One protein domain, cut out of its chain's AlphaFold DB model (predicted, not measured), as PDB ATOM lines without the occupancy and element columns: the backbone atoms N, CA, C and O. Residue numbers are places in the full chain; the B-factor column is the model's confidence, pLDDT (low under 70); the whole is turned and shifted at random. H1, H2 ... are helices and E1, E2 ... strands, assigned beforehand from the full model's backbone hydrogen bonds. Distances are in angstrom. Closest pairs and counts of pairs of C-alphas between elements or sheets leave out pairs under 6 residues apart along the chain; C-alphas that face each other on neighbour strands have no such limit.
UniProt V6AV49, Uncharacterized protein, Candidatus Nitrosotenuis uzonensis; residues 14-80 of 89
ATOM      1  N   GLU A  14     238.244 221.183 204.912       60.56
ATOM      2  CA  GLU A  14     239.125 220.004 204.891       60.56
ATOM      3  C   GLU A  14     239.266 219.377 206.291       60.56
ATOM      4  O   GLU A  14     239.180 218.158 206.457       60.56
ATOM      5  N   THR A  15     239.366 220.212 207.333       67.56
ATOM      6  CA  THR A  15     239.435 219.751 208.731       67.56
ATOM      7  C   THR A  15     238.135 219.074 209.173       67.56
ATOM      8  O   THR A  15     238.157 218.036 209.835       67.56
ATOM      9  N   ARG A  16     236.973 219.617 208.781       69.25
ATOM     10  CA  ARG A  16     235.668 219.003 209.084       69.25
ATOM     11  C   ARG A  16     235.494 217.661 208.382       69.25
ATOM     12  O   ARG A  16     234.998 216.728 209.007       69.25
ATOM     13  N   GLN A  17     235.905 217.550 207.119       70.69
ATOM     14  CA  GLN A  17     235.851 216.285 206.380       70.69
ATOM     15  C   GLN A  17     236.707 215.202 207.043       70.69
ATOM     16  O   GLN A  17     236.204 214.099 207.254       70.69
ATOM     17  N   SER A  18     237.928 215.526 207.481       77.38
ATOM     18  CA  SER A  18     238.788 214.538 208.149       77.38
ATOM     19  C   SER A  18     238.191 214.043 209.477       77.38
ATOM     20  O   SER A  18     238.237 212.850 209.779       77.38
ATOM     21  N   ILE A  19     237.530 214.920 210.243       77.81
ATOM     22  CA  ILE A  19     236.831 214.531 211.477       77.81
ATOM     23  C   ILE A  19     235.686 213.556 211.171       77.81
ATOM     24  O   ILE A  19     235.529 212.557 211.880       77.81
ATOM     25  N   TYR A  20     234.896 213.810 210.123       76.06
ATOM     26  CA  TYR A  20     233.817 212.902 209.728       76.06
ATOM     27  C   TYR A  20     234.344 211.537 209.291       76.06
ATOM     28  O   TYR A  20     233.774 210.524 209.692       76.06
ATOM     29  N   GLU A  21     235.443 211.488 208.541       73.44
ATOM     30  CA  GLU A  21     236.080 210.228 208.152       73.44
ATOM     31  C   GLU A  21     236.543 209.426 209.371       73.44
ATOM     32  O   GLU A  21     236.227 208.240 209.484       73.44
ATOM     33  N   VAL A  22     237.204 210.066 210.339       71.19
ATOM     34  CA  VAL A  22     237.637 209.406 211.583       71.19
ATOM     35  C   VAL A  22     236.440 208.868 212.374       71.19
ATOM     36  O   VAL A  22     236.467 207.738 212.867       71.19
ATOM     37  N   LEU A  23     235.366 209.652 212.494       70.00
ATOM     38  CA  LEU A  23     234.153 209.229 213.195       70.00
ATOM     39  C   LEU A  23     233.458 208.065 212.480       70.00
ATOM     40  O   LEU A  23     233.045 207.112 213.140       70.00
ATOM     41  N   MET A  24     233.369 208.107 211.151       66.69
ATOM     42  CA  MET A  24     232.790 207.027 210.352       66.69
ATOM     43  C   MET A  24     233.608 205.743 210.469       66.69
ATOM     44  O   MET A  24     233.024 204.696 210.728       66.69
ATOM     45  N   LYS A  25     234.944 205.800 210.390       64.38
ATOM     46  CA  LYS A  25     235.805 204.615 210.581       64.38
ATOM     47  C   LYS A  25     235.612 203.985 211.963       64.38
ATOM     48  O   LYS A  25     235.510 202.763 212.080       64.38
ATOM     49  N   ARG A  26     235.460 204.811 213.006       66.38
ATOM     50  CA  ARG A  26     235.164 204.349 214.375       66.38
ATOM     51  C   ARG A  26     233.775 203.724 214.515       66.38
ATOM     52  O   ARG A  26     233.636 202.759 215.263       66.38
ATOM     53  N   MET A  27     232.768 204.250 213.816       67.19
ATOM     54  CA  MET A  27     231.405 203.701 213.823       67.19
ATOM     55  C   MET A  27     231.274 202.427 212.979       67.19
ATOM     56  O   MET A  27     230.553 201.513 213.366       67.19
ATOM     57  N   LEU A  28     231.985 202.355 211.853       69.38
ATOM     58  CA  LEU A  28     231.941 201.239 210.902       69.38
ATOM     59  C   LEU A  28     232.903 200.097 211.258       69.38
ATOM     60  O   LEU A  28     232.911 199.079 210.574       69.38
ATOM     61  N   PHE A  29     233.697 200.246 212.323       75.12
ATOM     62  CA  PHE A  29     234.736 199.289 212.713       75.12
ATOM     63  C   PHE A  29     235.717 198.991 211.564       75.12
ATOM     64  O   PHE A  29     236.059 197.836 211.307       75.12
ATOM     65  N   ALA A  30     236.177 200.039 210.880       84.56
ATOM     66  CA  ALA A  30     237.197 199.940 209.840       84.56
ATOM     67  C   ALA A  30     238.605 200.096 210.437       84.56
ATOM     68  O   ALA A  30     238.822 200.889 211.355       84.56
ATOM     69  N   CYS A  31     239.568 199.330 209.927       88.38
ATOM     70  CA  CYS A  31     240.969 199.436 210.319       88.38
ATOM     71  C   CYS A  31     241.563 200.768 209.849       88.38
ATOM     72  O   CYS A  31     241.510 201.080 208.667       88.38
ATOM     73  N   GLU A  32     242.208 201.522 210.739       84.81
ATOM     74  CA  GLU A  32     242.783 202.828 210.384       84.81
ATOM     75  C   GLU A  32     243.926 202.735 209.354       84.81
ATOM     76  O   GLU A  32     244.189 203.706 208.649       84.81
ATOM     77  N   SER A  33     244.593 201.580 209.242       86.38
ATOM     78  CA  SER A  33     245.751 201.395 208.356       86.38
ATOM     79  C   SER A  33     245.400 200.947 206.938       86.38
ATOM     80  O   SER A  33     246.138 201.258 206.010       86.38
ATOM     81  N   CYS A  34     244.328 200.171 206.766       89.44
ATOM     82  CA  CYS A  34     243.990 199.566 205.470       89.44
ATOM     83  C   CYS A  34     242.501 199.645 205.115       89.44
ATOM     84  O   CYS A  34     242.094 199.075 204.110       89.44
ATOM     85  N   ASP A  35     241.685 200.288 205.958       87.94
ATOM     86  CA  ASP A  35     240.221 200.360 205.846       87.94
ATOM     87  C   ASP A  35     239.507 198.996 205.783       87.94
ATOM     88  O   ASP A  35     238.302 198.915 205.546       87.94
ATOM     89  N   GLY A  36     240.237 197.918 206.086       87.88
ATOM     90  CA  GLY A  36     239.731 196.556 206.170       87.88
ATOM     91  C   GLY A  36     238.818 196.325 207.372       87.88
ATOM     92  O   GLY A  36     238.851 197.049 208.374       87.88
ATOM     93  N   ALA A  37     238.015 195.265 207.299       87.44
ATOM     94  CA  ALA A  37     237.042 194.935 208.334       87.44
ATOM     95  C   ALA A  37     237.720 194.496 209.645       87.44
ATOM     96  O   ALA A  37     238.577 193.603 209.654       87.44
ATOM     97  N   LEU A  38     237.300 195.084 210.769       90.00
ATOM     98  CA  LEU A  38     237.711 194.654 212.103       90.00
ATOM     99  C   LEU A  38     236.738 193.611 212.655       90.00
ATOM    100  O   LEU A  38     235.578 193.906 212.947       90.00
ATOM    101  N   ILE A  39     237.231 192.395 212.871       90.25
ATOM    102  CA  ILE A  39     236.475 191.326 213.520       90.25
ATOM    103  C   ILE A  39     236.696 191.342 215.029       90.25
ATOM    104  O   ILE A  39     237.746 191.727 215.538       90.25
ATOM    105  N   GLN A  40     235.684 190.909 215.765       89.88
ATOM    106  CA  GLN A  40     235.752 190.755 217.209       89.88
ATOM    107  C   GLN A  40     236.503 189.481 217.587       89.88
ATOM    108  O   GLN A  40     236.146 188.401 217.127       89.88
ATOM    109  N   VAL A  41     237.502 189.612 218.462       92.38
ATOM    110  CA  VAL A  41     238.325 188.478 218.918       92.38
ATOM    111  C   VAL A  41     238.240 188.252 220.425       92.38
ATOM    112  O   VAL A  41     238.363 187.118 220.878       92.38
ATOM    113  N   ALA A  42     237.940 189.297 221.203       86.69
ATOM    114  CA  ALA A  42     237.711 189.167 222.636       86.69
ATOM    115  C   ALA A  42     236.526 190.010 223.113       86.69
ATOM    116  O   ALA A  42     236.245 191.104 222.612       86.69
ATOM    117  N   MET A  43     235.846 189.486 224.129       85.69
ATOM    118  CA  MET A  43     234.738 190.136 224.819       85.69
ATOM    119  C   MET A  43     234.964 190.084 226.321       85.69
ATOM    120  O   MET A  43     235.417 189.072 226.859       85.69
ATOM    121  N   CYS A  44     234.517 191.123 227.014       80.38
ATOM    122  CA  CYS A  44     234.353 191.058 228.452       80.38
ATOM    123  C   CYS A  44     233.279 190.014 228.782       80.38
ATOM    124  O   CYS A  44     232.138 190.104 228.327       80.38
ATOM    125  N   ARG A  45     233.620 189.017 229.604       80.25
ATOM    126  CA  ARG A  45     232.674 187.952 229.973       80.25
ATOM    127  C   ARG A  45     231.474 188.462 230.777       80.25
ATOM    128  O   ARG A  45     230.436 187.804 230.738       80.25
ATOM    129  N   PHE A  46     231.606 189.613 231.438       74.50
ATOM    130  CA  PHE A  46     230.599 190.197 232.326       74.50
ATOM    131  C   PHE A  46     229.588 191.056 231.562       74.50
ATOM    132  O   PHE A  46     228.437 190.662 231.411       74.50
ATOM    133  N   CYS A  47     230.023 192.185 231.003       78.19
ATOM    134  CA  CYS A  47     229.140 193.111 230.283       78.19
ATOM    135  C   CYS A  47     228.921 192.743 228.803       78.19
ATOM    136  O   CYS A  47     228.225 193.463 228.092       78.19
ATOM    137  N   LYS A  48     229.583 191.686 228.306       80.75
ATOM    138  CA  LYS A  48     229.563 191.249 226.895       80.75
ATOM    139  C   LYS A  48     230.025 192.311 225.887       80.75
ATOM    140  O   LYS A  48     229.796 192.167 224.692       80.75
ATOM    141  N   THR A  49     230.716 193.354 226.340       82.50
ATOM    142  CA  THR A  49     231.282 194.381 225.458       82.50
ATOM    143  C   THR A  49     232.572 193.873 224.820       82.50
ATOM    144  O   THR A  49     233.395 193.242 225.485       82.50
ATOM    145  N   THR A  50     232.760 194.155 223.531       85.06
ATOM    146  CA  THR A  50     233.991 193.856 222.792       85.06
ATOM    147  C   THR A  50     235.180 194.583 223.417       85.06
ATOM    148  O   THR A  50     235.163 195.807 223.529       85.06
ATOM    149  N   THR A  51     236.216 193.845 223.804       86.50
ATOM    150  CA  THR A  51     237.443 194.415 224.392       86.50
ATOM    151  C   THR A  51     238.614 194.402 223.421       86.50
ATOM    152  O   THR A  51     239.556 195.166 223.601       86.50
ATOM    153  N   GLN A  52     238.558 193.569 222.382       88.75
ATOM    154  CA  GLN A  52     239.607 193.485 221.373       88.75
ATOM    155  C   GLN A  52     239.008 193.170 220.006       88.75
ATOM    156  O   GLN A  52     238.107 192.328 219.874       88.75
ATOM    157  N   ARG A  53     239.541 193.836 218.983       90.81
ATOM    158  CA  ARG A  53     239.275 193.545 217.576       90.81
ATOM    159  C   ARG A  53     240.574 193.326 216.815       90.81
ATOM    160  O   ARG A  53     241.606 193.871 217.196       90.81
ATOM    161  N   LYS A  54     240.496 192.561 215.732       93.31
ATOM    162  CA  LYS A  54     241.603 192.299 214.810       93.31
ATOM    163  C   LYS A  54     241.171 192.624 213.385       93.31
ATOM    164  O   LYS A  54     240.059 192.275 212.991       93.31
ATOM    165  N   CYS A  55     242.021 193.291 212.614       94.31
ATOM    166  CA  CYS A  55     241.789 193.477 211.186       94.31
ATOM    167  C   CYS A  55     241.965 192.150 210.454       94.31
ATOM    168  O   CYS A  55     242.943 191.441 210.683       94.31
ATOM    169  N   ARG A  56     241.031 191.814 209.564       91.88
ATOM    170  CA  ARG A  56     241.136 190.592 208.762       91.88
ATOM    171  C   ARG A  56     242.282 190.644 207.745       91.88
ATOM    172  O   ARG A  56     242.846 189.599 207.447       91.88
ATOM    173  N   ASP A  57     242.610 191.834 207.246       93.62
ATOM    174  CA  ASP A  57     243.500 191.989 206.092       93.62
ATOM    175  C   ASP A  57     244.952 192.246 206.511       93.62
ATOM    176  O   ASP A  57     245.860 191.567 206.041       93.62
ATOM    177  N   CYS A  58     245.184 193.192 207.428       94.31
ATOM    178  CA  CYS A  58     246.531 193.530 207.907       94.31
ATOM    179  C   CYS A  58     246.866 192.953 209.287       94.31
ATOM    180  O   CYS A  58     247.924 193.251 209.833       94.31
ATOM    181  N   GLU A  59     245.951 192.185 209.882       92.69
ATOM    182  CA  GLU A  59     246.106 191.576 211.207       92.69
ATOM    183  C   GLU A  59     246.324 192.548 212.379       92.69
ATOM    184  O   GLU A  59     246.530 192.100 213.506       92.69
ATOM    185  N   ALA A  60     246.205 193.862 212.160       90.38
ATOM    186  CA  ALA A  60     246.345 194.861 213.212       90.38
ATOM    187  C   ALA A  60     245.333 194.633 214.345       90.38
ATOM    188  O   ALA A  60     244.135 194.454 214.105       90.38
ATOM    189  N   GLU A  61     245.817 194.677 215.584       90.75
ATOM    190  CA  GLU A  61     245.001 194.505 216.781       90.75
ATOM    191  C   GLU A  61     244.662 195.845 217.423       90.75
ATOM    192  O   GLU A  61     245.504 196.731 217.564       90.75
ATOM    193  N   ILE A  62     243.410 195.975 217.855       86.50
ATOM    194  CA  ILE A  62     242.901 197.174 218.509       86.50
ATOM    195  C   ILE A  62     242.270 196.769 219.833       86.50
ATOM    196  O   ILE A  62     241.276 196.036 219.876       86.50
ATOM    197  N   ASN A  63     242.839 197.291 220.917       85.69
ATOM    198  CA  ASN A  63     242.295 197.151 222.259       85.69
ATOM    199  C   ASN A  63     241.274 198.257 222.511       85.69
ATOM    200  O   ASN A  63     241.582 199.445 222.426       85.69
ATOM    201  N   ILE A  64     240.046 197.860 222.825       80.94
ATOM    202  CA  ILE A  64     238.953 198.787 223.089       80.94
ATOM    203  C   ILE A  64     238.902 199.017 224.596       80.94
ATOM    204  O   ILE A  64     238.684 198.063 225.350       80.94
ATOM    205  N   PRO A  65     239.089 200.265 225.059       72.19
ATOM    206  CA  PRO A  65     239.087 200.560 226.479       72.19
ATOM    207  C   PRO A  65     237.726 200.219 227.075       72.19
ATOM    208  O   PRO A  65     236.685 200.764 226.702       72.19
ATOM    209  N   HIS A  66     237.755 199.309 228.039       70.88
ATOM    210  CA  HIS A  66     236.565 198.805 228.682       70.88
ATOM    211  C   HIS A  66     236.227 199.636 229.929       70.88
ATOM    212  O   HIS A  66     236.737 199.383 231.014       70.88
ATOM    213  N   ARG A  67     235.376 200.663 229.778       66.06
ATOM    214  CA  ARG A  67     235.090 201.646 230.849       66.06
ATOM    215  C   ARG A  67     234.120 201.163 231.930       66.06
ATOM    216  O   ARG A  67     234.035 201.784 232.984       66.06
ATOM    217  N   TYR A  68     233.368 200.094 231.669       64.50
ATOM    218  CA  TYR A  68     232.256 199.679 232.529       64.50
ATOM    219  C   TYR A  68     232.570 198.516 233.452       64.50
ATOM    220  O   TYR A  68     231.755 198.268 234.330       64.50
ATOM    221  N   CYS A  69     233.704 197.827 233.305       68.31
ATOM    222  CA  CYS A  69     234.164 196.901 234.335       68.31
ATOM    223  C   CYS A  69     235.544 197.291 234.822       68.31
ATOM    224  O   CYS A  69     236.473 197.372 234.022       68.31
ATOM    225  N   VAL A  70     235.647 197.506 236.130       63.94
ATOM    226  CA  VAL A  70     236.913 197.762 236.813       63.94
ATOM    227  C   VAL A  70     237.368 196.431 237.408       63.94
ATOM    228  O   VAL A  70     236.531 195.715 237.967       63.94
ATOM    229  N   PRO A  71     238.641 196.040 237.253       58.47
ATOM    230  CA  PRO A  71     239.165 194.902 237.988       58.47
ATOM    231  C   PRO A  71     239.113 195.242 239.479       58.47
ATOM    232  O   PRO A  71     239.688 196.237 239.919       58.47
ATOM    233  N   ASN A  72     238.382 194.444 240.248       57.97
ATOM    234  CA  ASN A  72     238.437 194.490 241.700       57.97
ATOM    235  C   ASN A  72     239.821 194.000 242.173       57.97
ATOM    236  O   ASN A  72     240.586 193.404 241.409       57.97
ATOM    237  N   ALA A  73     240.153 194.247 243.444       52.62
ATOM    238  CA  ALA A  73     241.447 193.890 244.041       52.62
ATOM    239  C   ALA A  73     241.760 192.375 244.034       52.62
ATOM    240  O   ALA A  73     242.906 191.979 244.218       52.62
ATOM    241  N   ASP A  74     240.755 191.536 243.791       60.53
ATOM    242  CA  ASP A  74     240.824 190.080 243.622       60.53
ATOM    243  C   ASP A  74     241.015 189.642 242.151       60.53
ATOM    244  O   ASP A  74     241.035 188.449 241.849       60.53
ATOM    245  N   GLY A  75     241.148 190.592 241.218       54.53
ATOM    246  CA  GLY A  75     241.261 190.331 239.782       54.53
ATOM    247  C   GLY A  75     239.924 190.059 239.081       54.53
ATOM    248  O   GLY A  75     239.918 189.754 237.886       54.53
ATOM    249  N   ILE A  76     238.786 190.188 239.774       55.56
ATOM    250  CA  ILE A  76     237.453 189.966 239.202       55.56
ATOM    251  C   ILE A  76     236.903 191.282 238.632       55.56
ATOM    252  O   ILE A  76     236.800 192.292 239.319       55.56
ATOM    253  N   LEU A  77     236.526 191.294 237.351       54.28
ATOM    254  CA  LEU A  77     235.946 192.468 236.685       54.28
ATOM    255  C   LEU A  77     234.479 192.661 237.116       54.28
ATOM    256  O   LEU A  77     233.618 191.872 236.736       54.28
ATOM    257  N   SER A  78     234.174 193.723 237.866       55.75
ATOM    258  CA  SER A  78     232.805 194.064 238.297       55.75
ATOM    259  C   SER A  78     232.269 195.284 237.542       55.75
ATOM    260  O   SER A  78     233.055 196.116 237.095       55.75
ATOM    261  N   HIS A  79     230.946 195.415 237.351       52.72
ATOM    262  CA  HIS A  79     230.381 196.626 236.741       52.72
ATOM    263  C   HIS A  79     230.717 197.866 237.594       52.72
ATOM    264  O   HIS A  79     230.377 197.919 238.773       52.72
ATOM    265  N   ALA A  80     231.282 198.910 236.979       51.41
ATOM    266  CA  ALA A  80     231.687 200.172 237.611       51.41
ATOM    267  C   ALA A  80     230.541 200.908 238.341       51.41
ATOM    268  O   ALA A  80     230.784 201.846 239.096       51.41
TER     269      ALA A  80
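What this domain is: This is residues 14 to 80 of the 89 residues of an uncharacterized protein of Candidatus Nitrosotenuis uzonensis (UniProt V6AV49). Three parts follow each other in a loose, elongated line: helix H1, whose residues 14 to 21 stick out at one end, a small sheet of E1, E2 and E3 in the middle, and the hairpin of E4 and E5 at the other end. The 67 printed residues, mixed in class, have H1, E1, E2, E3, E4, E5 in that order. E1-E2-E3 is a meander, each strand the antiparallel neighbour of the one before. The C-alphas' radius of gyration is 14.8 A; they span 48 by 27 by 16 A.

Where its parts are: Find C-alpha 14 at (239.125, 220.004, 204.891); from there H1 runs 21.0 A to residue 28. Next come E1, residues 38 to 43, 13.8 A; E2, 50 to 55, 14.0 A; E3, 61 to 63; E4, 69 to 71; E5, 77 to 79, ending at (230.381, 196.626, 236.741).

How they stand to each other: H1, with every O i to N i+4 pair within hydrogen-bond range, is not on the sheet. Hairpin E1-E2 has N 39 and O 54 at 2.8 A; hairpin E2-E3, N 62 and O 53 at 2.8 A. E3 and E4 are apart; in hairpin E4-E5, N 70 and O 78 are 3.1 A apart.

The domain as a whole: The farthest C-alphas, Glu 14 and Asp 74, are 49.0 A apart. The printed part has no cut and no long link. Look for pLDDT under 70 at residues 14 to 16, 24 to 28 and 67 to 80.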